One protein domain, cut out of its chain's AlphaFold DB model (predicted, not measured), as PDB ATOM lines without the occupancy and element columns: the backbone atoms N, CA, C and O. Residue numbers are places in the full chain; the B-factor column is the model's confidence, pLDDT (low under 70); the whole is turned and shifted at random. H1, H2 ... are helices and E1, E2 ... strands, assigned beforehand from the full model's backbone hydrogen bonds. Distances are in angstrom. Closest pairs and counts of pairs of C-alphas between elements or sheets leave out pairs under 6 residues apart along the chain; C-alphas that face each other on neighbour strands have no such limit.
ATOM      1  N   THR A  28      35.650 -25.932  -4.908       81.88
ATOM      2  CA  THR A  28      36.421 -26.236  -3.695       81.88
ATOM      3  C   THR A  28      37.821 -25.632  -3.699       81.88
ATOM      4  O   THR A  28      38.525 -25.711  -2.695       81.88
ATOM      5  N   TYR A  29      38.245 -25.031  -4.814       77.56
ATOM      6  CA  TYR A  29      39.553 -24.396  -4.945       77.56
ATOM      7  C   TYR A  29      39.450 -22.886  -5.148       77.56
ATOM      8  O   TYR A  29      38.664 -22.384  -5.953       77.56
ATOM      9  N   TYR A  30      40.336 -22.154  -4.471       74.69
ATOM     10  CA  TYR A  30      40.572 -20.747  -4.762       74.69
ATOM     11  C   TYR A  30      41.521 -20.611  -5.960       74.69
ATOM     12  O   TYR A  30      42.743 -20.694  -5.836       74.69
ATOM     13  N   ILE A  31      40.939 -20.391  -7.138       75.81
ATOM     14  CA  ILE A  31      41.653 -20.024  -8.361       75.81
ATOM     15  C   ILE A  31      41.077 -18.725  -8.918       75.81
ATOM     16  O   ILE A  31      39.861 -18.540  -8.960       75.81
ATOM     17  N   ASP A  32      41.950 -17.818  -9.359       74.44
ATOM     18  CA  ASP A  32      41.521 -16.597 -10.041       74.44
ATOM     19  C   ASP A  32      41.023 -16.954 -11.448       74.44
ATOM     20  O   ASP A  32      41.805 -17.174 -12.379       74.44
ATOM     21  N   ILE A  33      39.700 -17.050 -11.578       78.12
ATOM     22  CA  ILE A  33      39.008 -17.115 -12.861       78.12
ATOM     23  C   ILE A  33      38.359 -15.754 -13.095       78.12
ATOM     24  O   ILE A  33      37.283 -15.438 -12.577       78.12
ATOM     25  N   SER A  34      39.042 -14.947 -13.899       82.75
ATOM     26  CA  SER A  34      38.634 -13.590 -14.238       82.75
ATOM     27  C   SER A  34      38.488 -13.393 -15.744       82.75
ATOM     28  O   SER A  34      39.186 -13.972 -16.581       82.75
ATOM     29  N   TRP A  35      37.546 -12.526 -16.097       83.50
ATOM     30  CA  TRP A  35      37.433 -11.945 -17.421       83.50
ATOM     31  C   TRP A  35      38.573 -10.949 -17.609       83.50
ATOM     32  O   TRP A  35      38.783 -10.067 -16.777       83.50
ATOM     33  N   GLN A  36      39.292 -11.046 -18.730       81.62
ATOM     34  CA  GLN A  36      40.445 -10.174 -18.983       81.62
ATOM     35  C   GLN A  36      40.072  -8.687 -18.953       81.62
ATOM     36  O   GLN A  36      40.859  -7.856 -18.510       81.62
ATOM     37  N   ASN A  37      38.895  -8.343 -19.476       82.69
ATOM     38  CA  ASN A  37      38.312  -7.010 -19.392       82.69
ATOM     39  C   ASN A  37      36.836  -7.051 -19.815       82.69
ATOM     40  O   ASN A  37      36.380  -7.999 -20.445       82.69
ATOM     41  N   ARG A  38      36.098  -5.968 -19.553       84.56
ATOM     42  CA  ARG A  38      34.678  -5.850 -19.916       84.56
ATOM     43  C   ARG A  38      34.399  -6.087 -21.408       84.56
ATOM     44  O   ARG A  38      33.375  -6.661 -21.748       84.56
ATOM     45  N   SER A  39      35.301  -5.684 -22.304       86.19
ATOM     46  CA  SER A  39      35.075  -5.798 -23.754       86.19
ATOM     47  C   SER A  39      35.108  -7.234 -24.287       86.19
ATOM     48  O   SER A  39      34.689  -7.461 -25.418       86.19
ATOM     49  N   THR A  40      35.539  -8.213 -23.480       87.94
ATOM     50  CA  THR A  40      35.438  -9.634 -23.844       87.94
ATOM     51  C   THR A  40      34.031 -10.205 -23.648       87.94
ATOM     52  O   THR A  40      33.788 -11.342 -24.040       87.94
ATOM     53  N   ILE A  41      33.112  -9.446 -23.039       91.00
ATOM     54  CA  ILE A  41      31.721  -9.848 -22.816       91.00
ATOM     55  C   ILE A  41      30.836  -9.145 -23.847       91.00
ATOM     56  O   ILE A  41      30.733  -7.915 -23.878       91.00
ATOM     57  N   SER A  42      30.159  -9.942 -24.670       92.62
ATOM     58  CA  SER A  42      29.220  -9.472 -25.685       92.62
ATOM     59  C   SER A  42      27.833 -10.055 -25.452       92.62
ATOM     60  O   SER A  42      27.692 -11.266 -25.280       92.62
ATOM     61  N   LEU A  43      26.808  -9.208 -25.524       93.19
ATOM     62  CA  LEU A  43      25.423  -9.658 -25.599       93.19
ATOM     63  C   LEU A  43      25.057  -9.964 -27.053       93.19
ATOM     64  O   LEU A  43      25.534  -9.300 -27.976       93.19
ATOM     65  N   GLY A  44      24.198 -10.962 -27.257       92.12
ATOM     66  CA  GLY A  44      23.646 -11.255 -28.579       92.12
ATOM     67  C   GLY A  44      22.842 -10.073 -29.130       92.12
ATOM     68  O   GLY A  44      22.314  -9.263 -28.366       92.12
ATOM     69  N   GLU A  45      22.717  -9.992 -30.456       92.75
ATOM     70  CA  GLU A  45      22.086  -8.859 -31.157       92.75
ATOM     71  C   GLU A  45      20.666  -8.542 -30.669       92.75
ATOM     72  O   GLU A  45      20.265  -7.384 -30.648       92.75
ATOM     73  N   THR A  46      19.916  -9.557 -30.238       89.56
ATOM     74  CA  THR A  46      18.550  -9.405 -29.723       89.56
ATOM     75  C   THR A  46      18.487  -8.848 -28.300       89.56
ATOM     76  O   THR A  46      17.499  -8.217 -27.945       89.56
ATOM     77  N   LEU A  47      19.522  -9.074 -27.485       90.44
ATOM     78  CA  LEU A  47      19.573  -8.645 -26.083       90.44
ATOM     79  C   LEU A  47      20.240  -7.278 -25.933       90.44
ATOM     80  O   LEU A  47      19.818  -6.471 -25.114       90.44
ATOM     81  N   ASN A  48      21.262  -7.001 -26.741       92.25
ATOM     82  CA  ASN A  48      22.094  -5.805 -26.620       92.25
ATOM     83  C   ASN A  48      21.324  -4.458 -26.600       92.25
ATOM     84  O   ASN A  48      21.754  -3.562 -25.879       92.25
ATOM     85  N   PRO A  49      20.200  -4.270 -27.328       92.25
ATOM     86  CA  PRO A  49      19.430  -3.021 -27.273       92.25
ATOM     87  C   PRO A  49      18.575  -2.850 -26.010       92.25
ATOM     88  O   PRO A  49      18.126  -1.742 -25.731       92.25
ATOM     89  N   HIS A  50      18.292  -3.941 -25.296       92.31
ATOM     90  CA  HIS A  50      17.294  -3.987 -24.222       92.31
ATOM     91  C   HIS A  50      17.882  -4.351 -22.863       92.31
ATOM     92  O   HIS A  50      17.212  -4.205 -21.847       92.31
ATOM     93  N   CYS A  51      19.116  -4.842 -22.841       93.88
ATOM     94  CA  CYS A  51      19.743  -5.383 -21.653       93.88
ATOM     95  C   CYS A  51      21.077  -4.701 -21.391       93.88
ATOM     96  O   CYS A  51      21.795  -4.305 -22.310       93.88
ATOM     97  N   HIS A  52      21.434  -4.627 -20.120       92.88
ATOM     98  CA  HIS A  52      22.746  -4.199 -19.675       92.88
ATOM     99  C   HIS A  52      23.349  -5.270 -18.779       92.88
ATOM    100  O   HIS A  52      22.644  -6.084 -18.185       92.88
ATOM    101  N   TYR A  53      24.676  -5.270 -18.699       94.31
ATOM    102  CA  TYR A  53      25.387  -6.122 -17.764       94.31
ATOM    103  C   TYR A  53      26.422  -5.331 -16.974       94.31
ATOM    104  O   TYR A  53      27.047  -4.386 -17.485       94.31
ATOM    105  N   GLU A  54      26.636  -5.788 -15.749       93.56
ATOM    106  CA  GLU A  54      27.708  -5.360 -14.864       93.56
ATOM    107  C   GLU A  54      28.722  -6.494 -14.694       93.56
ATOM    108  O   GLU A  54      28.350  -7.660 -14.577       93.56
ATOM    109  N   LEU A  55      30.014  -6.151 -14.710       94.19
ATOM    110  CA  LEU A  55      31.095  -7.064 -14.349       94.19
ATOM    111  C   LEU A  55      31.562  -6.707 -12.937       94.19
ATOM    112  O   LEU A  55      32.210  -5.680 -12.736       94.19
ATOM    113  N   ILE A  56      31.234  -7.564 -11.980       93.38
ATOM    114  CA  ILE A  56      31.467  -7.356 -10.555       93.38
ATOM    115  C   ILE A  56      32.758  -8.077 -10.163       93.38
ATOM    116  O   ILE A  56      32.914  -9.281 -10.389       93.38
ATOM    117  N   THR A  57      33.692  -7.326  -9.577       92.38
ATOM    118  CA  THR A  57      34.919  -7.883  -8.992       92.38
ATOM    119  C   THR A  57      34.628  -8.347  -7.563       92.38
ATOM    120  O   THR A  57      34.025  -7.583  -6.807       92.38
ATOM    121  N   PRO A  58      35.026  -9.571  -7.181       91.94
ATOM    122  CA  PRO A  58      34.729 -10.109  -5.863       91.94
ATOM    123  C   PRO A  58      35.515  -9.379  -4.773       91.94
ATOM    124  O   PRO A  58      36.674  -9.003  -4.951       91.94
ATOM    125  N   THR A  59      34.879  -9.224  -3.616       93.00
ATOM    126  CA  THR A  59      35.484  -8.705  -2.386       93.00
ATOM    127  C   THR A  59      35.230  -9.706  -1.253       93.00
ATOM    128  O   THR A  59      34.284  -9.513  -0.481       93.00
ATOM    129  N   PRO A  60      35.995 -10.813  -1.182       91.31
ATOM    130  CA  PRO A  60      35.846 -11.808  -0.123       91.31
ATOM    131  C   PRO A  60      36.110 -11.182   1.253       91.31
ATOM    132  O   PRO A  60      36.892 -10.235   1.383       91.31
ATOM    133  N   SER A  61      35.442 -11.693   2.288       94.94
ATOM    134  CA  SER A  61      35.687 -11.255   3.665       94.94
ATOM    135  C   SER A  61      37.061 -11.723   4.150       94.94
ATOM    136  O   SER A  61      37.609 -12.700   3.638       94.94
ATOM    137  N   GLN A  62      37.606 -11.055   5.171       95.12
ATOM    138  CA  GLN A  62      38.896 -11.445   5.746       95.12
ATOM    139  C   GLN A  62      38.883 -12.895   6.248       95.12
ATOM    140  O   GLN A  62      39.825 -13.628   5.981       95.12
ATOM    141  N   ASP A  63      37.789 -13.330   6.878       95.00
ATOM    142  CA  ASP A  63      37.649 -14.703   7.376       95.00
ATOM    143  C   ASP A  63      37.746 -15.745   6.246       95.00
ATOM    144  O   ASP A  63      38.384 -16.782   6.410       95.00
ATOM    145  N   ILE A  64      37.163 -15.455   5.074       92.81
ATOM    146  CA  ILE A  64      37.235 -16.334   3.894       92.81
ATOM    147  C   ILE A  64      38.645 -16.344   3.297       92.81
ATOM    148  O   ILE A  64      39.125 -17.388   2.859       92.81
ATOM    149  N   ILE A  65      39.334 -15.200   3.305       92.25
ATOM    150  CA  ILE A  65      40.732 -15.109   2.865       92.25
ATOM    151  C   ILE A  65      41.633 -15.937   3.791       92.25
ATOM    152  O   ILE A  65      42.437 -16.733   3.311       92.25
ATOM    153  N   ASP A  66      41.481 -15.787   5.106       93.62
ATOM    154  CA  ASP A  66      42.271 -16.513   6.103       93.62
ATOM    155  C   ASP A  66      42.029 -18.025   6.016       93.62
ATOM    156  O   ASP A  66      42.981 -18.806   6.060       93.62
ATOM    157  N   TYR A  67      40.774 -18.434   5.808       92.38
ATOM    158  CA  TYR A  67      40.422 -19.824   5.541       92.38
ATOM    159  C   TYR A  67      41.112 -20.353   4.277       92.38
ATOM    160  O   TYR A  67      41.827 -21.352   4.355       92.38
ATOM    161  N   ALA A  68      40.991 -19.659   3.142       90.25
ATOM    162  CA  ALA A  68      41.619 -20.075   1.887       90.25
ATOM    163  C   ALA A  68      43.152 -20.186   1.999       90.25
ATOM    164  O   ALA A  68      43.742 -21.111   1.449       90.25
ATOM    165  N   MET A  69      43.804 -19.283   2.743       89.69
ATOM    166  CA  MET A  69      45.254 -19.328   2.988       89.69
ATOM    167  C   MET A  69      45.688 -20.461   3.926       89.69
ATOM    168  O   MET A  69      46.866 -20.820   3.939       89.69
ATOM    169  N   SER A  70      44.771 -20.993   4.738       92.19
ATOM    170  CA  SER A  70      45.054 -22.110   5.644       92.19
ATOM    171  C   SER A  70      45.093 -23.466   4.935       92.19
ATOM    172  O   SER A  70      45.689 -24.404   5.466       92.19
ATOM    173  N   LEU A  71      44.488 -23.558   3.746       89.44
ATOM    174  CA  LEU A  71      44.440 -24.774   2.941       89.44
ATOM    175  C   LEU A  71      45.811 -25.062   2.312       89.44
ATOM    176  O   LEU A  71      46.468 -24.181   1.750       89.44
ATOM    177  N   GLY A  72      46.245 -26.317   2.391       84.75
ATOM    178  CA  GLY A  72      47.362 -26.825   1.609       84.75
ATOM    179  C   GLY A  72      47.038 -26.875   0.111       84.75
ATOM    180  O   GLY A  72      45.885 -26.831  -0.300       84.75
ATOM    181  N   VAL A  73      48.071 -27.013  -0.725       76.19
ATOM    182  CA  VAL A  73      47.924 -27.067  -2.198       76.19
ATOM    183  C   VAL A  73      47.018 -28.220  -2.656       76.19
ATOM    184  O   VAL A  73      46.323 -28.091  -3.660       76.19
ATOM    185  N   ASP A  74      47.024 -29.325  -1.908       82.06
ATOM    186  CA  ASP A  74      46.250 -30.531  -2.208       82.06
ATOM    187  C   ASP A  74      44.954 -30.632  -1.380       82.06
ATOM    188  O   ASP A  74      44.213 -31.608  -1.519       82.06
ATOM    189  N   ASP A  75      44.672 -29.645  -0.523       83.88
ATOM    190  CA  ASP A  75      43.472 -29.646   0.308       83.88
ATOM    191  C   ASP A  75      42.253 -29.192  -0.504       83.88
ATOM    192  O   ASP A  75      42.334 -28.337  -1.387       83.88
ATOM    193  N   VAL A  76      41.107 -29.786  -0.189       82.50
ATOM    194  CA  VAL A  76      39.808 -29.448  -0.775       82.50
ATOM    195  C   VAL A  76      39.092 -28.548   0.224       82.50
ATOM    196  O   VAL A  76      38.871 -28.961   1.363       82.50
ATOM    197  N   GLY A  77      38.777 -27.320  -0.187       84.12
ATOM    198  CA  GLY A  77      38.018 -26.383   0.632       84.12
ATOM    199  C   GLY A  77      36.532 -26.731   0.713       84.12
ATOM    200  O   GLY A  77      36.057 -27.696   0.110       84.12
ATOM    201  N   ASP A  78      35.801 -25.905   1.452       86.69
ATOM    202  CA  ASP A  78      34.353 -25.991   1.586       86.69
ATOM    203  C   ASP A  78      33.668 -25.816   0.223       86.69
ATOM    204  O   ASP A  78      34.177 -25.145  -0.684       86.69
ATOM    205  N   ASP A  79      32.488 -26.427   0.088       80.69
ATOM    206  CA  ASP A  79      31.636 -26.219  -1.075       80.69
ATOM    207  C   ASP A  79      31.271 -24.733  -1.173       80.69
ATOM    208  O   ASP A  79      30.708 -24.197  -0.227       80.69
ATOM    209  N   ASP A  80      31.524 -24.128  -2.338       86.88
ATOM    210  CA  ASP A  80      31.337 -22.711  -2.691       86.88
ATOM    211  C   ASP A  80      32.559 -21.795  -2.567       86.88
ATOM    212  O   ASP A  80      32.482 -20.654  -3.038       86.88
ATOM    213  N   LEU A  81      33.693 -22.274  -2.038       91.12
ATOM    214  CA  LEU A  81      34.858 -21.432  -1.758       91.12
ATOM    215  C   LEU A  81      35.241 -20.558  -2.960       91.12
ATOM    216  O   LEU A  81      35.392 -19.343  -2.832       91.12
ATOM    217  N   GLY A  82      35.344 -21.147  -4.155       89.44
ATOM    218  CA  GLY A  82      35.722 -20.410  -5.364       89.44
ATOM    219  C   GLY A  82      34.705 -19.347  -5.806       89.44
ATOM    220  O   GLY A  82      35.065 -18.388  -6.495       89.44
ATOM    221  N   SER A  83      33.442 -19.444  -5.384       91.50
ATOM    222  CA  SER A  83      32.414 -18.436  -5.679       91.50
ATOM    223  C   SER A  83      32.714 -17.090  -5.006       91.50
ATOM    224  O   SER A  83      32.411 -16.034  -5.567       91.50
ATOM    225  N   HIS A  84      33.397 -17.098  -3.854       91.94
ATOM    226  CA  HIS A  84      33.802 -15.886  -3.134       91.94
ATOM    227  C   HIS A  84      34.913 -15.101  -3.831       91.94
ATOM    228  O   HIS A  84      35.145 -13.933  -3.512       91.94
ATOM    229  N   PHE A  85      35.592 -15.733  -4.784       91.12
ATOM    230  CA  PHE A  85      36.795 -15.216  -5.422       91.12
ATOM    231  C   PHE A  85      36.685 -15.072  -6.939       91.12
ATOM    232  O   PHE A  85      37.624 -14.600  -7.581       91.12
ATOM    233  N   SER A  86      35.552 -15.443  -7.524       92.06
ATOM    234  CA  SER A  86      35.327 -15.368  -8.965       92.06
ATOM    235  C   SER A  86      34.523 -14.135  -9.348       92.06
ATOM    236  O   SER A  86      33.574 -13.730  -8.668       92.06
ATOM    237  N   GLN A  87      34.888 -13.537 -10.481       93.50
ATOM    238  CA  GLN A  87      34.126 -12.431 -11.050       93.50
ATOM    239  C   GLN A  87      32.737 -12.879 -11.487       93.50
ATOM    240  O   GLN A  87      32.556 -13.973 -12.026       93.50
ATOM    241  N   ARG A  88      31.768 -11.980 -11.319       93.75
ATOM    242  CA  ARG A  88      30.373 -12.219 -11.676       93.75
ATOM    243  C   ARG A  88      29.923 -11.258 -12.762       93.75
ATOM    244  O   ARG A  88      30.178 -10.061 -12.674       93.75
ATOM    245  N   VAL A  89      29.233 -11.780 -13.767       94.62
ATOM    246  CA  VAL A  89      28.491 -10.975 -14.737       94.62
ATOM    247  C   VAL A  89      27.027 -11.007 -14.336       94.62
ATOM    248  O   VAL A  89      26.434 -12.081 -14.352       94.62
ATOM    249  N   SER A  90      26.461  -9.856 -13.984       94.50
ATOM    250  CA  SER A  90      25.032  -9.731 -13.697       94.50
ATOM    251  C   SER A  90      24.333  -9.073 -14.881       94.50
ATOM    252  O   SER A  90      24.752  -8.003 -15.326       94.50
ATOM    253  N   LEU A  91      23.330  -9.746 -15.443       94.62
ATOM    254  CA  LEU A  91      22.580  -9.325 -16.627       94.62
ATOM    255  C   LEU A  91      21.137  -8.987 -16.245       94.62
ATOM    256  O   LEU A  91      20.447  -9.819 -15.657       94.62
ATOM    257  N   SER A  92      20.652  -7.822 -16.677       92.62
ATOM    258  CA  SER A  92      19.251  -7.426 -16.510       92.62
ATOM    259  C   SER A  92      18.728  -6.666 -17.737       92.62
ATOM    260  O   SER A  92      19.493  -6.049 -18.485       92.62
ATOM    261  N   CYS A  93      17.414  -6.735 -17.974       92.31
ATOM    262  CA  CYS A  93      16.751  -6.086 -19.115       92.31
ATOM    263  C   CYS A  93      15.553  -5.207 -18.702       92.31
ATOM    264  O   CYS A  93      14.748  -4.821 -19.545       92.31
TER     265      CYS A  93
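AT A GLANCE: This is residues 28 to 93 of the 95 residues of the protein "Putative exported protein" of Vibrio variabilis (UniProt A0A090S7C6). With little regular structure, this is a loose rod: the two-stranded antiparallel ribbon of E1 and E2 makes one end, small helices H1 and H2 the other, and residues 28 to 51, without a named element, run from the helix end to the ribbon end and turn into E1. The printed part has 66 residues, 23 of them in named elements, in the order E1, H1, H2, E2; the class is mixed. The radius of gyration of the C-alphas is 15.4 A and the spans are 46 by 20 by 19 A.

IN THESE COORDINATES: E1, residues 52 to 56, begins at C-alpha 52 (22.746, -4.199, -19.675) and measures 13.0 A. H1 is residues 62 to 70, 12.3 A, and H2 residues 81 to 84, 5.8 A. E2, residues 88 to 92, 13.0 A, ends at C-alpha 92 (19.251, -7.426, -16.510).

HOW THE PARTS SIT: E1 and E2 are antiparallel at 159 degrees, with N 54 and O 90 2.9 A apart, within hydrogen-bond range. H1 and H2 only just touch, with 3 pairs of C-alphas within 8 A, the closest those of Ala 68 and Leu 81, 7.8 A. E1 and H2 are apart, as are H1 and E2. In H1 every O i to N i+4 pair is within hydrogen-bond range; H2 is too short for one.

THE WHOLE: The C-alphas farthest apart, of Pro 49 and Gly 72, are 46.7 A apart. The printed part has no cut, no link between named elements is long, and no printed residue is under 70 in pLDDT.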